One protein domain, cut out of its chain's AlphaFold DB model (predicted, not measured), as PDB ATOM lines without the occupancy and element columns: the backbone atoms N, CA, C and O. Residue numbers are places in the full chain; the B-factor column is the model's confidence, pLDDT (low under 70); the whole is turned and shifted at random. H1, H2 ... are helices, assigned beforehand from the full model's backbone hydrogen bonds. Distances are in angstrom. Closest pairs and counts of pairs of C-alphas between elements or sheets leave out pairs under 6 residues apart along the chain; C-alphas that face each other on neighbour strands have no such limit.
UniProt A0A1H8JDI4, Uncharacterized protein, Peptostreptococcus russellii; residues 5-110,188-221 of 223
ATOM      1  N   LYS A   5     -40.899  47.673 -10.054       87.56
ATOM      2  CA  LYS A   5     -40.701  46.242  -9.842       87.56
ATOM      3  C   LYS A   5     -40.459  45.524 -11.166       87.56
ATOM      4  O   LYS A   5     -39.516  44.746 -11.240       87.56
ATOM      5  N   GLU A   6     -41.260  45.816 -12.189       89.81
ATOM      6  CA  GLU A   6     -41.100  45.254 -13.537       89.81
ATOM      7  C   GLU A   6     -39.723  45.618 -14.114       89.81
ATOM      8  O   GLU A   6     -38.952  44.730 -14.469       89.81
ATOM      9  N   ILE A   7     -39.344  46.901 -14.039       90.44
ATOM     10  CA  ILE A   7     -38.017  47.401 -14.439       90.44
ATOM     11  C   ILE A   7     -36.879  46.649 -13.724       90.44
ATOM     12  O   ILE A   7     -35.890  46.267 -14.350       90.44
ATOM     13  N   ILE A   8     -36.982  46.437 -12.407       91.56
ATOM     14  CA  ILE A   8     -35.957  45.708 -11.641       91.56
ATOM     15  C   ILE A   8     -35.915  44.225 -12.037       91.56
ATOM     16  O   ILE A   8     -34.825  43.665 -12.128       91.56
ATOM     17  N   GLN A   9     -37.061  43.591 -12.301       90.56
ATOM     18  CA  GLN A   9     -37.116  42.196 -12.748       90.56
ATOM     19  C   GLN A   9     -36.433  42.020 -14.113       90.56
ATOM     20  O   GLN A   9     -35.541  41.181 -14.224       90.56
ATOM     21  N   GLU A  10     -36.732  42.872 -15.099       90.94
ATOM     22  CA  GLU A  10     -36.058  42.858 -16.409       90.94
ATOM     23  C   GLU A  10     -34.536  43.049 -16.311       90.94
ATOM     24  O   GLU A  10     -33.777  42.478 -17.095       90.94
ATOM     25  N   LEU A  11     -34.066  43.870 -15.364       91.44
ATOM     26  CA  LEU A  11     -32.637  44.100 -15.140       91.44
ATOM     27  C   LEU A  11     -31.943  42.890 -14.493       91.44
ATOM     28  O   LEU A  11     -30.791  42.618 -14.830       91.44
ATOM     29  N   ILE A  12     -32.630  42.167 -13.602       90.94
ATOM     30  CA  ILE A  12     -32.126  40.950 -12.943       90.94
ATOM     31  C   ILE A  12     -32.113  39.751 -13.905       90.94
ATOM     32  O   ILE A  12     -31.222  38.912 -13.816       90.94
ATOM     33  N   GLU A  13     -33.055  39.673 -14.846       89.88
ATOM     34  CA  GLU A  13     -33.152  38.582 -15.830       89.88
ATOM     35  C   GLU A  13     -32.122  38.673 -16.977       89.88
ATOM     36  O   GLU A  13     -32.051  37.782 -17.830       89.88
ATOM     37  N   ARG A  14     -31.279  39.716 -17.010       87.88
ATOM     38  CA  ARG A  14     -30.193  39.837 -17.995       87.88
ATOM     39  C   ARG A  14     -29.127  38.769 -17.766       87.88
ATOM     40  O   ARG A  14     -28.529  38.699 -16.698       87.88
ATOM     41  N   LYS A  15     -28.841  37.980 -18.805       85.75
ATOM     42  CA  LYS A  15     -27.786  36.962 -18.764       85.75
ATOM     43  C   LYS A  15     -26.390  37.601 -18.841       85.75
ATOM     44  O   LYS A  15     -26.111  38.357 -19.770       85.75
ATOM     45  N   ASP A  16     -25.512  37.227 -17.915       87.38
ATOM     46  CA  ASP A  16     -24.062  37.424 -18.011       87.38
ATOM     47  C   ASP A  16     -23.384  36.285 -18.801       87.38
ATOM     48  O   ASP A  16     -23.902  35.169 -18.887       87.38
ATOM     49  N   MET A  17     -22.196  36.552 -19.353       88.44
ATOM     50  CA  MET A  17     -21.363  35.517 -19.977       88.44
ATOM     51  C   MET A  17     -20.747  34.604 -18.910       88.44
ATOM     52  O   MET A  17     -20.005  35.065 -18.040       88.44
ATOM     53  N   GLU A  18     -21.000  33.301 -19.007       87.88
ATOM     54  CA  GLU A  18     -20.440  32.311 -18.085       87.88
ATOM     55  C   GLU A  18     -18.941  32.082 -18.350       87.88
ATOM     56  O   GLU A  18     -18.432  32.255 -19.463       87.88
ATOM     57  N   SER A  19     -18.203  31.644 -17.325       87.06
ATOM     58  CA  SER A  19     -16.767  31.334 -17.441       87.06
ATOM     59  C   SER A  19     -16.510  30.319 -18.561       87.06
ATOM     60  O   SER A  19     -15.520  30.400 -19.293       87.06
ATOM     61  N   GLU A  20     -17.406  29.351 -18.677       89.00
ATOM     62  CA  GLU A  20     -17.387  28.190 -19.556       89.00
ATOM     63  C   GLU A  20     -17.591  28.581 -21.027       89.00
ATOM     64  O   GLU A  20     -17.063  27.909 -21.912       89.00
ATOM     65  N   GLU A  21     -18.279  29.698 -21.279       88.88
ATOM     66  CA  GLU A  21     -18.525  30.256 -22.614       88.88
ATOM     67  C   GLU A  21     -17.287  30.979 -23.177       88.88
ATOM     68  O   GLU A  21     -17.143  31.126 -24.392       88.88
ATOM     69  N   ILE A  22     -16.336  31.375 -22.317       92.94
ATOM     70  CA  ILE A  22     -15.094  32.034 -22.740       92.94
ATOM     71  C   ILE A  22     -14.195  31.048 -23.511       92.94
ATOM     72  O   ILE A  22     -13.753  30.043 -22.938       92.94
ATOM     73  N   PRO A  23     -13.803  31.353 -24.767       91.62
ATOM     74  CA  PRO A  23     -12.977  30.460 -25.570       91.62
ATOM     75  C   PRO A  23     -11.643  30.092 -24.904       91.62
ATOM     76  O   PRO A  23     -10.839  30.953 -24.545       91.62
ATOM     77  N   GLY A  24     -11.334  28.793 -24.849       90.88
ATOM     78  CA  GLY A  24     -10.046  28.262 -24.370       90.88
ATOM     79  C   GLY A  24      -8.844  28.518 -25.298       90.88
ATOM     80  O   GLY A  24      -7.811  27.868 -25.159       90.88
ATOM     81  N   ILE A  25      -8.973  29.431 -26.266       92.69
ATOM     82  CA  ILE A  25      -7.947  29.771 -27.262       92.69
ATOM     83  C   ILE A  25      -7.460  31.212 -27.089       92.69
ATOM     84  O   ILE A  25      -8.131  32.059 -26.510       92.69
ATOM     85  N   TYR A  26      -6.283  31.507 -27.638       95.75
ATOM     86  CA  TYR A  26      -5.746  32.866 -27.662       95.75
ATOM     87  C   TYR A  26      -6.425  33.721 -28.745       95.75
ATOM     88  O   TYR A  26      -6.179  33.514 -29.938       95.75
ATOM     89  N   LEU A  27      -7.205  34.714 -28.319       97.25
ATOM     90  CA  LEU A  27      -7.939  35.658 -29.164       97.25
ATOM     91  C   LEU A  27      -7.051  36.826 -29.613       97.25
ATOM     92  O   LEU A  27      -6.239  37.341 -28.842       97.25
ATOM     93  N   TYR A  28      -7.222  37.281 -30.853       97.75
ATOM     94  CA  TYR A  28      -6.729  38.590 -31.294       97.75
ATOM     95  C   TYR A  28      -7.647  39.717 -30.790       97.75
ATOM     96  O   TYR A  28      -8.797  39.470 -30.438       97.75
ATOM     97  N   MET A  29      -7.147  40.960 -30.786       96.94
ATOM     98  CA  MET A  29      -7.879  42.151 -30.315       96.94
ATOM     99  C   MET A  29      -9.311  42.239 -30.859       96.94
ATOM    100  O   MET A  29     -10.240  42.443 -30.089       96.94
ATOM    101  N   ASP A  30      -9.496  42.068 -32.166       97.75
ATOM    102  CA  ASP A  30     -10.804  42.282 -32.789       97.75
ATOM    103  C   ASP A  30     -11.791  41.159 -32.410       97.75
ATOM    104  O   ASP A  30     -12.951  41.432 -32.130       97.75
ATOM    105  N   GLN A  31     -11.305  39.919 -32.259       98.00
ATOM    106  CA  GLN A  31     -12.101  38.785 -31.761       98.00
ATOM    107  C   GLN A  31     -12.506  38.961 -30.292       98.00
ATOM    108  O   GLN A  31     -13.608  38.589 -29.903       98.00
ATOM    109  N   LEU A  32     -11.611  39.524 -29.475       97.44
ATOM    110  CA  LEU A  32     -11.897  39.877 -28.086       97.44
ATOM    111  C   LEU A  32     -12.976  40.967 -28.007       97.44
ATOM    112  O   LEU A  32     -13.876  40.869 -27.182       97.44
ATOM    113  N   LEU A  33     -12.908  41.984 -28.869       97.88
ATOM    114  CA  LEU A  33     -13.918  43.041 -28.918       97.88
ATOM    115  C   LEU A  33     -15.283  42.500 -29.367       97.88
ATOM    116  O   LEU A  33     -16.270  42.806 -28.705       97.88
ATOM    117  N   SER A  34     -15.339  41.640 -30.391       97.06
ATOM    118  CA  SER A  34     -16.584  40.974 -30.806       97.06
ATOM    119  C   SER A  34     -17.186  40.106 -29.696       97.06
ATOM    120  O   SER A  34     -18.378  40.210 -29.438       97.06
ATOM    121  N   LEU A  35     -16.368  39.330 -28.967       96.19
ATOM    122  CA  LEU A  35     -16.839  38.523 -27.830       96.19
ATOM    123  C   LEU A  35     -17.556  39.384 -26.776       96.19
ATOM    124  O   LEU A  35     -18.623  39.012 -26.296       96.19
ATOM    125  N   PHE A  36     -16.988  40.546 -26.436       96.31
ATOM    126  CA  PHE A  36     -17.614  41.489 -25.505       96.31
ATOM    127  C   PHE A  36     -18.831  42.198 -26.107       96.31
ATOM    128  O   PHE A  36     -19.788  42.455 -25.391       96.31
ATOM    129  N   GLU A  37     -18.810  42.543 -27.393       95.00
ATOM    130  CA  GLU A  37     -19.941  43.181 -28.075       95.00
ATOM    131  C   GLU A  37     -21.179  42.273 -28.149       95.00
ATOM    132  O   GLU A  37     -22.296  42.775 -28.058       95.00
ATOM    133  N   GLU A  38     -20.974  40.961 -28.270       92.25
ATOM    134  CA  GLU A  38     -22.036  39.952 -28.320       92.25
ATOM    135  C   GLU A  38     -22.554  39.538 -26.931       92.25
ATOM    136  O   GLU A  38     -23.747  39.278 -26.796       92.25
ATOM    137  N   ASN A  39     -21.687  39.471 -25.908       92.19
ATOM    138  CA  ASN A  39     -22.002  38.777 -24.644       92.19
ATOM    139  C   ASN A  39     -21.903  39.636 -23.368       92.19
ATOM    140  O   ASN A  39     -22.275  39.159 -22.298       92.19
ATOM    141  N   PHE A  40     -21.389  40.873 -23.419       93.38
ATOM    142  CA  PHE A  40     -21.313  41.725 -22.224       93.38
ATOM    143  C   PHE A  40     -22.586  42.579 -22.067       93.38
ATOM    144  O   PHE A  40     -22.917  43.335 -22.987       93.38
ATOM    145  N   PRO A  41     -23.283  42.539 -20.913       91.81
ATOM    146  CA  PRO A  41     -24.501  43.316 -20.696       91.81
ATOM    147  C   PRO A  41     -24.169  44.785 -20.403       91.81
ATOM    148  O   PRO A  41     -24.170  45.237 -19.255       91.81
ATOM    149  N   TYR A  42     -23.872  45.548 -21.457       93.12
ATOM    150  CA  TYR A  42     -23.698  46.999 -21.385       93.12
ATOM    151  C   TYR A  42     -24.960  47.682 -20.836       93.12
ATOM    152  O   TYR A  42     -26.088  47.352 -21.215       93.12
ATOM    153  N   ASN A  43     -24.770  48.666 -19.957       93.25
ATOM    154  CA  ASN A  43     -25.857  49.523 -19.485       93.25
ATOM    155  C   ASN A  43     -26.393  50.404 -20.624       93.25
ATOM    156  O   ASN A  43     -25.720  50.625 -21.638       93.25
ATOM    157  N   TYR A  44     -27.593  50.966 -20.457       89.44
ATOM    158  CA  TYR A  44     -28.152  51.844 -21.484       89.44
ATOM    159  C   TYR A  44     -27.296  53.112 -21.649       89.44
ATOM    160  O   TYR A  44     -27.131  53.894 -20.714       89.44
ATOM    161  N   GLY A  45     -26.770  53.328 -22.858       89.31
ATOM    162  CA  GLY A  45     -25.868  54.444 -23.160       89.31
ATOM    163  C   GLY A  45     -24.414  54.241 -22.711       89.31
ATOM    164  O   GLY A  45     -23.607  55.157 -22.859       89.31
ATOM    165  N   GLU A  46     -24.044  53.064 -22.195       93.75
ATOM    166  CA  GLU A  46     -22.649  52.751 -21.883       93.75
ATOM    167  C   GLU A  46     -21.811  52.612 -23.164       93.75
ATOM    168  O   GLU A  46     -22.197  51.948 -24.129       93.75
ATOM    169  N   ALA A  47     -20.629  53.229 -23.172       94.25
ATOM    170  CA  ALA A  47     -19.690  53.088 -24.276       94.25
ATOM    171  C   ALA A  47     -19.160  51.646 -24.355       94.25
ATOM    172  O   ALA A  47     -18.576  51.140 -23.391       94.25
ATOM    173  N   LYS A  48     -19.316  51.013 -25.526       96.06
ATOM    174  CA  LYS A  48     -18.761  49.682 -25.819       96.06
ATOM    175  C   LYS A  48     -17.255  49.634 -25.545       96.06
ATOM    176  O   LYS A  48     -16.546  50.624 -25.749       96.06
ATOM    177  N   LEU A  49     -16.760  48.470 -25.122       97.38
ATOM    178  CA  LEU A  49     -15.335  48.245 -24.895       97.38
ATOM    179  C   LEU A  49     -14.529  48.593 -26.155       97.38
ATOM    180  O   LEU A  49     -14.907  48.252 -27.273       97.38
ATOM    181  N   THR A  50     -13.391  49.262 -25.974       98.00
ATOM    182  CA  THR A  50     -12.509  49.647 -27.082       98.00
ATOM    183  C   THR A  50     -11.092  49.125 -26.893       98.00
ATOM    184  O   THR A  50     -10.597  48.952 -25.778       98.00
ATOM    185  N   LYS A  51     -10.370  48.992 -28.008       97.81
ATOM    186  CA  LYS A  51      -8.921  48.755 -28.027       97.81
ATOM    187  C   LYS A  51      -8.143  49.729 -27.133       97.81
ATOM    188  O   LYS A  51      -7.158  49.337 -26.513       97.81
ATOM    189  N   THR A  52      -8.559  50.994 -27.063       97.69
ATOM    190  CA  THR A  52      -7.917  52.002 -26.207       97.69
ATOM    191  C   THR A  52      -8.146  51.704 -24.727       97.69
ATOM    192  O   THR A  52      -7.182  51.727 -23.969       97.69
ATOM    193  N   MET A  53      -9.369  51.338 -24.324       97.38
ATOM    194  CA  MET A  53      -9.674  50.913 -22.951       97.38
ATOM    195  C   MET A  53      -8.835  49.701 -22.528       97.38
ATOM    196  O   MET A  53      -8.133  49.783 -21.526       97.38
ATOM    197  N   ILE A  54      -8.800  48.634 -23.337       97.38
ATOM    198  CA  ILE A  54      -7.999  47.425 -23.056       97.38
ATOM    199  C   ILE A  54      -6.511  47.776 -22.884       97.38
ATOM    200  O   ILE A  54      -5.859  47.331 -21.940       97.38
ATOM    201  N   ASN A  55      -5.965  48.618 -23.769       95.94
ATOM    202  CA  ASN A  55      -4.577  49.073 -23.657       95.94
ATOM    203  C   ASN A  55      -4.336  49.946 -22.414       95.94
ATOM    204  O   ASN A  55      -3.240  49.905 -21.860       95.94
ATOM    205  N   ASN A  56      -5.322  50.732 -21.976       96.31
ATOM    206  CA  ASN A  56      -5.219  51.542 -20.766       96.31
ATOM    207  C   ASN A  56      -5.248  50.667 -19.506       96.31
ATOM    208  O   ASN A  56      -4.432  50.889 -18.617       96.31
ATOM    209  N   TYR A  57      -6.088  49.626 -19.460       96.62
ATOM    210  CA  TYR A  57      -6.093  48.651 -18.362       96.62
ATOM    211  C   TYR A  57      -4.745  47.921 -18.252       96.62
ATOM    212  O   TYR A  57      -4.204  47.788 -17.156       96.62
ATOM    213  N   ALA A  58      -4.152  47.529 -19.388       94.50
ATOM    214  CA  ALA A  58      -2.839  46.883 -19.412       94.50
ATOM    215  C   ALA A  58      -1.703  47.835 -18.989       94.50
ATOM    216  O   ALA A  58      -0.813  47.448 -18.239       94.50
ATOM    217  N   LYS A  59      -1.739  49.102 -19.428       92.69
ATOM    218  CA  LYS A  59      -0.774  50.135 -19.002       92.69
ATOM    219  C   LYS A  59      -0.900  50.496 -17.521       92.69
ATOM    220  O   LYS A  59       0.112  50.792 -16.897       92.69
ATOM    221  N   GLY A  60      -2.117  50.480 -16.976       91.31
ATOM    222  CA  GLY A  60      -2.382  50.679 -15.550       91.31
ATOM    223  C   GLY A  60      -2.033  49.467 -14.681       91.31
ATOM    224  O   GLY A  60      -2.112  49.562 -13.460       91.31
ATOM    225  N   GLY A  61      -1.657  48.332 -15.283       90.94
ATOM    226  CA  GLY A  61      -1.371  47.089 -14.564       90.94
ATOM    227  C   GLY A  61      -2.606  46.426 -13.944       90.94
ATOM    228  O   GLY A  61      -2.445  45.626 -13.035       90.94
ATOM    229  N   ILE A  62      -3.814  46.766 -14.411       92.88
ATOM    230  CA  ILE A  62      -5.079  46.142 -13.974       92.88
ATOM    231  C   ILE A  62      -5.258  44.780 -14.650       92.88
ATOM    232  O   ILE A  62      -5.805  43.858 -14.061       92.88
ATOM    233  N   ILE A  63      -4.786  44.653 -15.894       93.25
ATOM    234  CA  ILE A  63      -4.735  43.387 -16.630       93.25
ATOM    235  C   ILE A  63      -3.304  43.128 -17.099       93.25
ATOM    236  O   ILE A  63      -2.534  44.069 -17.318       93.25
ATOM    237  N   GLN A  64      -2.957  41.862 -17.313       90.69
ATOM    238  CA  GLN A  64      -1.647  41.512 -17.857       90.69
ATOM    239  C   GLN A  64      -1.463  42.026 -19.305       90.69
ATOM    240  O   GLN A  64      -2.435  42.149 -20.061       90.69
ATOM    241  N   PRO A  65      -0.226  42.345 -19.738       92.31
ATOM    242  CA  PRO A  65       0.050  42.719 -21.121       92.31
ATOM    243  C   PRO A  65      -0.155  41.554 -22.102       92.31
ATOM    244  O   PRO A  65       0.348  40.449 -21.901       92.31
ATOM    245  N   ALA A  66      -0.805  41.837 -23.234       93.44
ATOM    246  CA  ALA A  66      -1.158  40.843 -24.247       93.44
ATOM    247  C   ALA A  66       0.040  40.025 -24.774       93.44
ATOM    248  O   ALA A  66       0.954  40.554 -25.422       93.44
ATOM    249  N   TYR A  67      -0.008  38.703 -24.609       91.81
ATOM    250  CA  TYR A  67       1.037  37.803 -25.087       91.81
ATOM    251  C   TYR A  67       1.054  37.726 -26.621       91.81
ATOM    252  O   TYR A  67       0.134  37.203 -27.248       91.81
ATOM    253  N   LYS A  68       2.115  38.247 -27.254       93.31
ATOM    254  CA  LYS A  68       2.284  38.270 -28.727       93.31
ATOM    255  C   LYS A  68       1.066  38.856 -29.474       93.31
ATOM    256  O   LYS A  68       0.693  38.364 -30.538       93.31
ATOM    257  N   LYS A  69       0.475  39.934 -28.933       93.75
ATOM    258  CA  LYS A  69      -0.768  40.586 -29.415       93.75
ATOM    259  C   LYS A  69      -2.035  39.720 -29.294       93.75
ATOM    260  O   LYS A  69      -2.996  39.955 -30.028       93.75
ATOM    261  N   LYS A  70      -2.036  38.733 -28.396       95.25
ATOM    262  CA  LYS A  70      -3.186  37.873 -28.111       95.25
ATOM    263  C   LYS A  70      -3.556  37.869 -26.630       95.25
ATOM    264  O   LYS A  70      -2.714  38.122 -25.772       95.25
ATOM    265  N   TYR A  71      -4.806  37.516 -26.368       97.19
ATOM    266  CA  TYR A  71      -5.448  37.485 -25.059       97.19
ATOM    267  C   TYR A  71      -5.938  36.059 -24.781       97.19
ATOM    268  O   TYR A  71      -6.495  35.424 -25.673       97.19
ATOM    269  N   ASN A  72      -5.695  35.533 -23.580       95.19
ATOM    270  CA  ASN A  72      -6.208  34.228 -23.134       95.19
ATOM    271  C   ASN A  72      -7.477  34.415 -22.266       95.19
ATOM    272  O   ASN A  72      -7.859  35.548 -21.966       95.19
ATOM    273  N   LYS A  73      -8.091  33.311 -21.817       94.75
ATOM    274  CA  LYS A  73      -9.264  33.318 -20.917       94.75
ATOM    275  C   LYS A  73      -9.064  34.167 -19.648       94.75
ATOM    276  O   LYS A  73      -9.988  34.853 -19.232       94.75
ATOM    277  N   GLU A  74      -7.865  34.181 -19.073       91.81
ATOM    278  CA  GLU A  74      -7.533  35.005 -17.901       91.81
ATOM    279  C   GLU A  74      -7.626  36.509 -18.208       91.81
ATOM    280  O   GLU A  74      -8.301  37.234 -17.483       91.81
ATOM    281  N   HIS A  75      -7.073  36.976 -19.337       95.19
ATOM    282  CA  HIS A  75      -7.248  38.373 -19.759       95.19
ATOM    283  C   HIS A  75      -8.734  38.717 -19.962       95.19
ATOM    284  O   HIS A  75      -9.154  39.805 -19.579       95.19
ATOM    285  N   VAL A  76      -9.534  37.812 -20.546       96.19
ATOM    286  CA  VAL A  76     -10.988  38.018 -20.729       96.19
ATOM    287  C   VAL A  76     -11.676  38.205 -19.375       96.19
ATOM    288  O   VAL A  76     -12.392  39.184 -19.195       96.19
ATOM    289  N   LEU A  77     -11.411  37.317 -18.411       93.62
ATOM    290  CA  LEU A  77     -11.972  37.382 -17.057       93.62
ATOM    291  C   LEU A  77     -11.592  38.682 -16.334       93.62
ATOM    292  O   LEU A  77     -12.465  39.352 -15.790       93.62
ATOM    293  N   MET A  78     -10.321  39.093 -16.381       93.06
ATOM    294  CA  MET A  78      -9.897  40.356 -15.764       93.06
ATOM    295  C   MET A  78     -10.559  41.576 -16.425       93.06
ATOM    296  O   MET A  78     -10.914  42.531 -15.733       93.06
ATOM    297  N   ILE A  79     -10.760  41.557 -17.749       96.38
ATOM    298  CA  ILE A  79     -11.464  42.634 -18.462       96.38
ATOM    299  C   ILE A  79     -12.955  42.649 -18.090       96.38
ATOM    300  O   ILE A  79     -13.472  43.734 -17.854       96.38
ATOM    301  N   LEU A  80     -13.631  41.497 -17.964       95.25
ATOM    302  CA  LEU A  80     -15.030  41.421 -17.503       95.25
ATOM    303  C   LEU A  80     -15.201  42.082 -16.133       95.25
ATOM    304  O   LEU A  80     -15.988  43.019 -15.993       95.25
ATOM    305  N   VAL A  81     -14.398  41.646 -15.158       93.81
ATOM    306  CA  VAL A  81     -14.377  42.197 -13.795       93.81
ATOM    307  C   VAL A  81     -14.111  43.703 -13.827       93.81
ATOM    308  O   VAL A  81     -14.849  44.478 -13.221       93.81
ATOM    309  N   THR A  82     -13.114  44.147 -14.601       95.75
ATOM    310  CA  THR A  82     -12.808  45.578 -14.763       95.75
ATOM    311  C   THR A  82     -13.997  46.346 -15.345       95.75
ATOM    312  O   THR A  82     -14.341  47.409 -14.836       95.75
ATOM    313  N   CYS A  83     -14.651  45.825 -16.388       95.94
ATOM    314  CA  CYS A  83     -15.780  46.466 -17.063       95.94
ATOM    315  C   CYS A  83     -17.017  46.606 -16.166       95.94
ATOM    316  O   CYS A  83     -17.670  47.652 -16.230       95.94
ATOM    317  N   MET A  84     -17.296  45.601 -15.328       94.25
ATOM    318  CA  MET A  84     -18.350  45.636 -14.309       94.25
ATOM    319  C   MET A  84     -18.033  46.670 -13.220       94.25
ATOM    320  O   MET A  84     -18.838  47.566 -12.972       94.25
ATOM    321  N   LEU A  85     -16.839  46.603 -12.622       95.38
ATOM    322  CA  LEU A  85     -16.460  47.461 -11.495       95.38
ATOM    323  C   LEU A  85     -16.282  48.937 -11.881       95.38
ATOM    324  O   LEU A  85     -16.688  49.816 -11.125       95.38
ATOM    325  N   LYS A  86     -15.749  49.242 -13.076       95.06
ATOM    326  CA  LYS A  86     -15.491  50.627 -13.545       95.06
ATOM    327  C   LYS A  86     -16.748  51.464 -13.814       95.06
ATOM    328  O   LYS A  86     -16.641  52.566 -14.346       95.06
ATOM    329  N   ARG A  87     -17.940  50.925 -13.542       94.25
ATOM    330  CA  ARG A  87     -19.201  51.682 -13.515       94.25
ATOM    331  C   ARG A  87     -19.312  52.526 -12.242       94.25
ATOM    332  O   ARG A  87     -19.764  53.662 -12.319       94.25
ATOM    333  N   GLU A  88     -18.810  51.991 -11.129       93.69
ATOM    334  CA  GLU A  88     -18.934  52.570  -9.787       93.69
ATOM    335  C   GLU A  88     -17.570  52.957  -9.177       93.69
ATOM    336  O   GLU A  88     -17.505  53.868  -8.357       93.69
ATOM    337  N   LEU A  89     -16.476  52.282  -9.568       95.69
ATOM    338  CA  LEU A  89     -15.142  52.418  -8.962       95.69
ATOM    339  C   LEU A  89     -14.104  53.049  -9.898       95.69
ATOM    340  O   LEU A  89     -14.135  52.876 -11.121       95.69
ATOM    341  N   SER A  90     -13.109  53.716  -9.310       95.62
ATOM    342  CA  SER A  90     -11.941  54.217 -10.035       95.62
ATOM    343  C   SER A  90     -11.000  53.090 -10.473       95.62
ATOM    344  O   SER A  90     -10.904  52.028  -9.858       95.62
ATOM    345  N   LEU A  91     -10.219  53.346 -11.527       93.69
ATOM    346  CA  LEU A  91      -9.214  52.397 -12.022       93.69
ATOM    347  C   LEU A  91      -8.128  52.062 -10.979       93.69
ATOM    348  O   LEU A  91      -7.563  50.974 -11.032       93.69
ATOM    349  N   SER A  92      -7.856  52.965 -10.033       94.06
ATOM    350  CA  SER A  92      -6.961  52.738  -8.890       94.06
ATOM    351  C   SER A  92      -7.534  51.731  -7.893       94.06
ATOM    352  O   SER A  92      -6.857  50.761  -7.567       94.06
ATOM    353  N   GLU A  93      -8.788  51.905  -7.468       95.25
ATOM    354  CA  GLU A  93      -9.448  50.998  -6.515       95.25
ATOM    355  C   GLU A  93      -9.601  49.590  -7.101       95.25
ATOM    356  O   GLU A  93      -9.349  48.596  -6.422       95.25
ATOM    357  N   ILE A  94      -9.943  49.499  -8.392       94.75
ATOM    358  CA  ILE A  94     -10.012  48.221  -9.115       94.75
ATOM    359  C   ILE A  94      -8.640  47.543  -9.135       94.75
ATOM    360  O   ILE A  94      -8.561  46.337  -8.913       94.75
ATOM    361  N   LYS A  95      -7.559  48.299  -9.371       92.25
ATOM    362  CA  LYS A  95      -6.201  47.746  -9.372       92.25
ATOM    363  C   LYS A  95      -5.840  47.152  -8.009       92.25
ATOM    364  O   LYS A  95      -5.432  45.999  -7.955       92.25
ATOM    365  N   GLU A  96      -6.029  47.908  -6.927       91.19
ATOM    366  CA  GLU A  96      -5.734  47.450  -5.562       91.19
ATOM    367  C   GLU A  96      -6.543  46.196  -5.193       91.19
ATOM    368  O   GLU A  96      -6.004  45.235  -4.644       91.19
ATOM    369  N   LEU A  97      -7.828  46.164  -5.560       90.06
ATOM    370  CA  LEU A  97      -8.716  45.027  -5.321       90.06
ATOM    371  C   LEU A  97      -8.302  43.764  -6.096       90.06
ATOM    372  O   LEU A  97      -8.383  42.655  -5.560       90.06
ATOM    373  N   VAL A  98      -7.865  43.922  -7.349       85.44
ATOM    374  CA  VAL A  98      -7.386  42.820  -8.196       85.44
ATOM    375  C   VAL A  98      -6.026  42.314  -7.713       85.44
ATOM    376  O   VAL A  98      -5.883  41.107  -7.527       85.44
ATOM    377  N   ASP A  99      -5.066  43.204  -7.437       85.00
ATOM    378  CA  ASP A  99      -3.740  42.847  -6.911       85.00
ATOM    379  C   ASP A  99      -3.870  42.037  -5.605       85.00
ATOM    380  O   ASP A  99      -3.352  40.923  -5.512       85.00
ATOM    381  N   GLU A 100      -4.648  42.537  -4.628       81.56
ATOM    382  CA  GLU A 100      -4.922  41.835  -3.363       81.56
ATOM    383  C   GLU A 100      -5.522  40.439  -3.568       81.56
ATOM    384  O   GLU A 100      -5.349  39.560  -2.723       81.56
ATOM    385  N   SER A 101      -6.278  40.233  -4.644       75.31
ATOM    386  CA  SER A 101      -6.950  38.962  -4.922       75.31
ATOM    387  C   SER A 101      -6.004  37.957  -5.580       75.31
ATOM    388  O   SER A 101      -5.998  36.787  -5.200       75.31
ATOM    389  N   VAL A 102      -5.154  38.415  -6.506       70.06
ATOM    390  CA  VAL A 102      -4.141  37.585  -7.180       70.06
ATOM    391  C   VAL A 102      -3.038  37.163  -6.205       70.06
ATOM    392  O   VAL A 102      -2.754  35.970  -6.094       70.06
ATOM    393  N   GLU A 103      -2.491  38.091  -5.407       60.31
ATOM    394  CA  GLU A 103      -1.438  37.781  -4.424       60.31
ATOM    395  C   GLU A 103      -1.869  36.707  -3.413       60.31
ATOM    396  O   GLU A 103      -1.048  35.919  -2.935       60.31
ATOM    397  N   LYS A 104      -3.163  36.633  -3.081       55.16
ATOM    398  CA  LYS A 104      -3.696  35.601  -2.181       55.16
ATOM    399  C   LYS A 104      -3.699  34.223  -2.838       55.16
ATOM    400  O   LYS A 104      -3.332  33.259  -2.167       55.16
ATOM    401  N   VAL A 105      -4.058  34.115  -4.120       55.66
ATOM    402  CA  VAL A 105      -4.015  32.842  -4.870       55.66
ATOM    403  C   VAL A 105      -2.583  32.308  -4.933       55.66
ATOM    404  O   VAL A 105      -2.354  31.133  -4.633       55.66
ATOM    405  N   ASP A 106      -1.609  33.176  -5.210       50.91
ATOM    406  CA  ASP A 106      -0.196  32.792  -5.214       50.91
ATOM    407  C   ASP A 106       0.288  32.372  -3.819       50.91
ATOM    408  O   ASP A 106       0.899  31.315  -3.683       50.91
ATOM    409  N   ASN A 107      -0.082  33.087  -2.749       42.09
ATOM    410  CA  ASN A 107       0.260  32.697  -1.371       42.09
ATOM    411  C   ASN A 107      -0.367  31.359  -0.914       42.09
ATOM    412  O   ASN A 107       0.195  30.678  -0.048       42.09
ATOM    413  N   PHE A 108      -1.509  30.947  -1.478       41.12
ATOM    414  CA  PHE A 108      -2.057  29.600  -1.255       41.12
ATOM    415  C   PHE A 108      -1.209  28.517  -1.943       41.12
ATOM    416  O   PHE A 108      -1.033  27.434  -1.374       41.12
ATOM    417  N   ASN A 109      -0.625  28.818  -3.107       38.69
ATOM    418  CA  ASN A 109       0.257  27.918  -3.852       38.69
ATOM    419  C   ASN A 109       1.711  27.909  -3.315       38.69
ATOM    420  O   ASN A 109       2.327  26.845  -3.256       38.69
ATOM    421  N   GLU A 110       2.238  29.035  -2.815       39.84
ATOM    422  CA  GLU A 110       3.619  29.204  -2.304       39.84
ATOM    423  C   GLU A 110       3.939  28.441  -0.999       39.84
ATOM    424  O   GLU A 110       5.086  28.417  -0.531       39.84
ATOM    425  N   LYS A 188     -19.484  28.280   0.435       46.50
ATOM    426  CA  LYS A 188     -18.344  27.503   0.976       46.50
ATOM    427  C   LYS A 188     -16.966  27.844   0.381       46.50
ATOM    428  O   LYS A 188     -15.986  27.190   0.738       46.50
ATOM    429  N   ILE A 189     -16.839  28.931  -0.383       45.50
ATOM    430  CA  ILE A 189     -15.565  29.590  -0.739       45.50
ATOM    431  C   ILE A 189     -15.037  30.362   0.495       45.50
ATOM    432  O   ILE A 189     -14.741  31.555   0.467       45.50
ATOM    433  N   VAL A 190     -14.983  29.687   1.649       43.12
ATOM    434  CA  VAL A 190     -14.783  30.320   2.956       43.12
ATOM    435  C   VAL A 190     -13.319  30.249   3.368       43.12
ATOM    436  O   VAL A 190     -12.839  29.270   3.939       43.12
ATOM    437  N   SER A 191     -12.626  31.361   3.142       46.56
ATOM    438  CA  SER A 191     -11.430  31.734   3.897       46.56
ATOM    439  C   SER A 191     -11.252  33.254   3.881       46.56
ATOM    440  O   SER A 191     -10.425  33.747   3.134       46.56
ATOM    441  N   ASN A 192     -12.030  34.001   4.679       47.41
ATOM    442  CA  ASN A 192     -11.832  35.418   5.070       47.41
ATOM    443  C   ASN A 192     -11.464  36.486   3.998       47.41
ATOM    444  O   ASN A 192     -11.133  37.604   4.383       47.41
ATOM    445  N   ASN A 193     -11.453  36.189   2.693       52.28
ATOM    446  CA  ASN A 193     -10.653  36.963   1.733       52.28
ATOM    447  C   ASN A 193     -11.282  37.230   0.361       52.28
ATOM    448  O   ASN A 193     -10.592  37.816  -0.475       52.28
ATOM    449  N   ASN A 194     -12.545  36.877   0.106       68.31
ATOM    450  CA  ASN A 194     -13.157  37.115  -1.208       68.31
ATOM    451  C   ASN A 194     -13.705  38.550  -1.378       68.31
ATOM    452  O   ASN A 194     -14.771  38.758  -1.944       68.31
ATOM    453  N   LYS A 195     -12.923  39.541  -0.921       80.94
ATOM    454  CA  LYS A 195     -13.201  40.988  -0.986       80.94
ATOM    455  C   LYS A 195     -13.614  41.432  -2.396       80.94
ATOM    456  O   LYS A 195     -14.456  42.309  -2.538       80.94
ATOM    457  N   LEU A 196     -13.035  40.818  -3.432       85.50
ATOM    458  CA  LEU A 196     -13.407  41.059  -4.825       85.50
ATOM    459  C   LEU A 196     -14.846  40.619  -5.129       85.50
ATOM    460  O   LEU A 196     -15.581  41.399  -5.720       85.50
ATOM    461  N   LEU A 197     -15.264  39.422  -4.701       84.44
ATOM    462  CA  LEU A 197     -16.643  38.951  -4.870       84.44
ATOM    463  C   LEU A 197     -17.635  39.830  -4.096       84.44
ATOM    464  O   LEU A 197     -18.647  40.237  -4.663       84.44
ATOM    465  N   ASP A 198     -17.313  40.175  -2.844       84.69
ATOM    466  CA  ASP A 198     -18.142  41.058  -2.012       84.69
ATOM    467  C   ASP A 198     -18.374  42.409  -2.715       84.69
ATOM    468  O   ASP A 198     -19.509  42.862  -2.871       84.69
ATOM    469  N   VAL A 199     -17.298  43.034  -3.210       89.12
ATOM    470  CA  VAL A 199     -17.361  44.306  -3.943       89.12
ATOM    471  C   VAL A 199     -18.080  44.155  -5.286       89.12
ATOM    472  O   VAL A 199     -18.898  45.005  -5.618       89.12
ATOM    473  N   MET A 200     -17.847  43.076  -6.042       89.00
ATOM    474  CA  MET A 200     -18.556  42.824  -7.303       89.00
ATOM    475  C   MET A 200     -20.071  42.734  -7.102       89.00
ATOM    476  O   MET A 200     -20.816  43.309  -7.893       89.00
ATOM    477  N   ILE A 201     -20.536  42.071  -6.040       87.12
ATOM    478  CA  ILE A 201     -21.973  41.920  -5.773       87.12
ATOM    479  C   ILE A 201     -22.581  43.231  -5.253       87.12
ATOM    480  O   ILE A 201     -23.679  43.597  -5.672       87.12
ATOM    481  N   LEU A 202     -21.859  44.006  -4.437       87.94
ATOM    482  CA  LEU A 202     -22.289  45.359  -4.060       87.94
ATOM    483  C   LEU A 202     -22.383  46.294  -5.280       87.94
ATOM    484  O   LEU A 202     -23.380  47.003  -5.430       87.94
ATOM    485  N   CYS A 203     -21.402  46.257  -6.187       92.12
ATOM    486  CA  CYS A 203     -21.441  46.998  -7.450       92.12
ATOM    487  C   CYS A 203     -22.587  46.530  -8.360       92.12
ATOM    488  O   CYS A 203     -23.238  47.371  -8.971       92.12
ATOM    489  N   TYR A 204     -22.886  45.226  -8.423       90.88
ATOM    490  CA  TYR A 204     -24.051  44.704  -9.146       90.88
ATOM    491  C   TYR A 204     -25.362  45.271  -8.582       90.88
ATOM    492  O   TYR A 204     -26.157  45.833  -9.334       90.88
ATOM    493  N   CYS A 205     -25.562  45.228  -7.261       89.06
ATOM    494  CA  CYS A 205     -26.742  45.809  -6.616       89.06
ATOM    495  C   CYS A 205     -26.863  47.324  -6.875       89.06
ATOM    496  O   CYS A 205     -27.944  47.795  -7.234       89.06
ATOM    497  N   SER A 206     -25.760  48.079  -6.765       92.06
ATOM    498  CA  SER A 206     -25.724  49.512  -7.113       92.06
ATOM    499  C   SER A 206     -26.108  49.750  -8.577       92.06
ATOM    500  O   SER A 206     -26.906  50.638  -8.886       92.06
ATOM    501  N   ASN A 207     -25.605  48.905  -9.481       94.06
ATOM    502  CA  ASN A 207     -25.872  48.985 -10.910       94.06
ATOM    503  C   ASN A 207     -27.354  48.761 -11.241       94.06
ATOM    504  O   ASN A 207     -27.912  49.527 -12.022       94.06
ATOM    505  N   ILE A 208     -28.001  47.755 -10.636       92.75
ATOM    506  CA  ILE A 208     -29.437  47.481 -10.827       92.75
ATOM    507  C   ILE A 208     -30.278  48.681 -10.373       92.75
ATOM    508  O   ILE A 208     -31.114  49.166 -11.134       92.75
ATOM    509  N   LEU A 209     -30.026  49.212  -9.170       92.94
ATOM    510  CA  LEU A 209     -30.760  50.372  -8.647       92.94
ATOM    511  C   LEU A 209     -30.525  51.633  -9.497       92.94
ATOM    512  O   LEU A 209     -31.462  52.382  -9.773       92.94
ATOM    513  N   SER A 210     -29.294  51.838  -9.966       93.62
ATOM    514  CA  SER A 210     -28.926  52.966 -10.825       93.62
ATOM    515  C   SER A 210     -29.543  52.874 -12.224       93.62
ATOM    516  O   SER A 210     -30.039  53.875 -12.741       93.62
ATOM    517  N   GLU A 211     -29.557  51.693 -12.849       93.94
ATOM    518  CA  GLU A 211     -30.225  51.491 -14.141       93.94
ATOM    519  C   GLU A 211     -31.748  51.589 -14.022       93.94
ATOM    520  O   GLU A 211     -32.373  52.146 -14.926       93.94
ATOM    521  N   ALA A 212     -32.341  51.142 -12.907       93.19
ATOM    522  CA  ALA A 212     -33.765  51.317 -12.632       93.19
ATOM    523  C   ALA A 212     -34.135  52.803 -12.482       93.19
ATOM    524  O   ALA A 212     -35.071  53.275 -13.128       93.19
ATOM    525  N   ALA A 213     -33.350  53.582 -11.729       92.62
ATOM    526  CA  ALA A 213     -33.529  55.031 -11.628       92.62
ATOM    527  C   ALA A 213     -33.404  55.730 -12.997       92.62
ATOM    528  O   ALA A 213     -34.212  56.593 -13.342       92.62
ATOM    529  N   ARG A 214     -32.435  55.323 -13.831       92.88
ATOM    530  CA  ARG A 214     -32.300  55.838 -15.206       92.88
ATOM    531  C   ARG A 214     -33.445  55.391 -16.120       92.88
ATOM    532  O   ARG A 214     -33.780  56.131 -17.040       92.88
ATOM    533  N   ALA A 215     -34.040  54.218 -15.902       91.06
ATOM    534  CA  ALA A 215     -35.202  53.746 -16.655       91.06
ATOM    535  C   ALA A 215     -36.456  54.571 -16.347       91.06
ATOM    536  O   ALA A 215     -37.143  54.971 -17.283       91.06
ATOM    537  N   ILE A 216     -36.682  54.927 -15.078       89.75
ATOM    538  CA  ILE A 216     -37.749  55.851 -14.663       89.75
ATOM    539  C   ILE A 216     -37.635  57.179 -15.434       89.75
ATOM    540  O   ILE A 216     -38.563  57.555 -16.144       89.75
ATOM    541  N   ILE A 217     -36.452  57.809 -15.420       88.19
ATOM    542  CA  ILE A 217     -36.165  59.075 -16.131       88.19
ATOM    543  C   ILE A 217     -36.353  58.967 -17.661       88.19
ATOM    544  O   ILE A 217     -36.559  59.976 -18.338       88.19
ATOM    545  N   ARG A 218     -36.240  57.763 -18.240       86.56
ATOM    546  CA  ARG A 218     -36.526  57.522 -19.666       86.56
ATOM    547  C   ARG A 218     -38.021  57.360 -19.924       86.56
ATOM    548  O   ARG A 218     -38.508  57.962 -20.869       86.56
ATOM    549  N   SER A 219     -38.739  56.633 -19.065       77.81
ATOM    550  CA  SER A 219     -40.181  56.385 -19.220       77.81
ATOM    551  C   SER A 219     -41.043  57.655 -19.220       77.81
ATOM    552  O   SER A 219     -42.146  57.639 -19.744       77.81
ATOM    553  N   GLU A 220     -40.526  58.763 -18.683       61.41
ATOM    554  CA  GLU A 220     -41.169  60.086 -18.691       61.41
ATOM    555  C   GLU A 220     -40.916  60.896 -19.985       61.41
ATOM    556  O   GLU A 220     -41.318  62.053 -20.067       61.41
ATOM    557  N   LYS A 221     -40.209  60.334 -20.979       59.38
ATOM    558  CA  LYS A 221     -39.864  61.004 -22.254       59.38
ATOM    559  C   LYS A 221     -40.534  60.403 -23.490       59.38
ATOM    560  O   LYS A 221     -40.370  60.957 -24.575       59.38
TER     561      LYS A 221
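AT A GLANCE: This is residues 5 to 110 and 188 to 221 of the 223 residues of an uncharacterized protein of Peptostreptococcus russellii (UniProt A0A1H8JDI4). The long helix H6 and H5, which meets its first residues, make one long side of the domain, with H1 packed on the later part of H6. H4 is in the middle, between H6 and a loose group of H2, H3 and long loops; residues 105 to 110 stick out. The printed part has 140 residues, six helices in the order H1 to H6 and no named strand: all helix. It is compact, with a radius of gyration of the C-alphas of 16.3 A and spans of 54 by 38 by 28 A.

HOW THE PARTS SIT: H6, residues 195 to 219, is the hub. H1, residues 5 to 12, touches residues 208 to 215 of H6, closest at C-alphas Ile 7 and Ala 212, 6.1 A, with a steep tilt of 44 degrees, opposite ways. Residues 81 to 85 of H4, residues 73 to 85, touch H6, closest at C-alphas Leu 85 and Cys 203, 6.4 A. H5, residues 91 to 109, touches H6 with residues 97 to 101, closest at C-alphas Leu 97 and Leu 196, 6.2 A, opposite ways at a shallow tilt of 32 degrees, only just short of steep. H2, residues 29 to 39, and H3, residues 51 to 59, are each close to H4 but not clearly touching, with closest C-alphas Leu 32 and Val 76 at 7.6 A and Ile 54 and Ile 79 at 7.5 A. In H1, H2, H3, H4 and H6 every O i to N i+4 pair is within hydrogen-bond range; in H5, 14 of 15 are.

IN THESE COORDINATES: H1 begins at C-alpha 5, (-40.701, 46.242, -9.842). H4 is 18.5 A long, H5 27.5 A and H6 36.0 A, ending at C-alpha 219, (-40.181, 56.385, -19.220).

THE WHOLE: The C-alphas farthest apart, Glu 110 and Lys 221, are 57.4 A apart. Residues 111 to 187 are not printed; C-alphas 110 and 188 are 22.3 A apart. The links H1 to H2, H2 to H3 and H3 to H4 are long. pLDDT is under 70 at residues 103 to 110, 188 to 194 and 220 to 221.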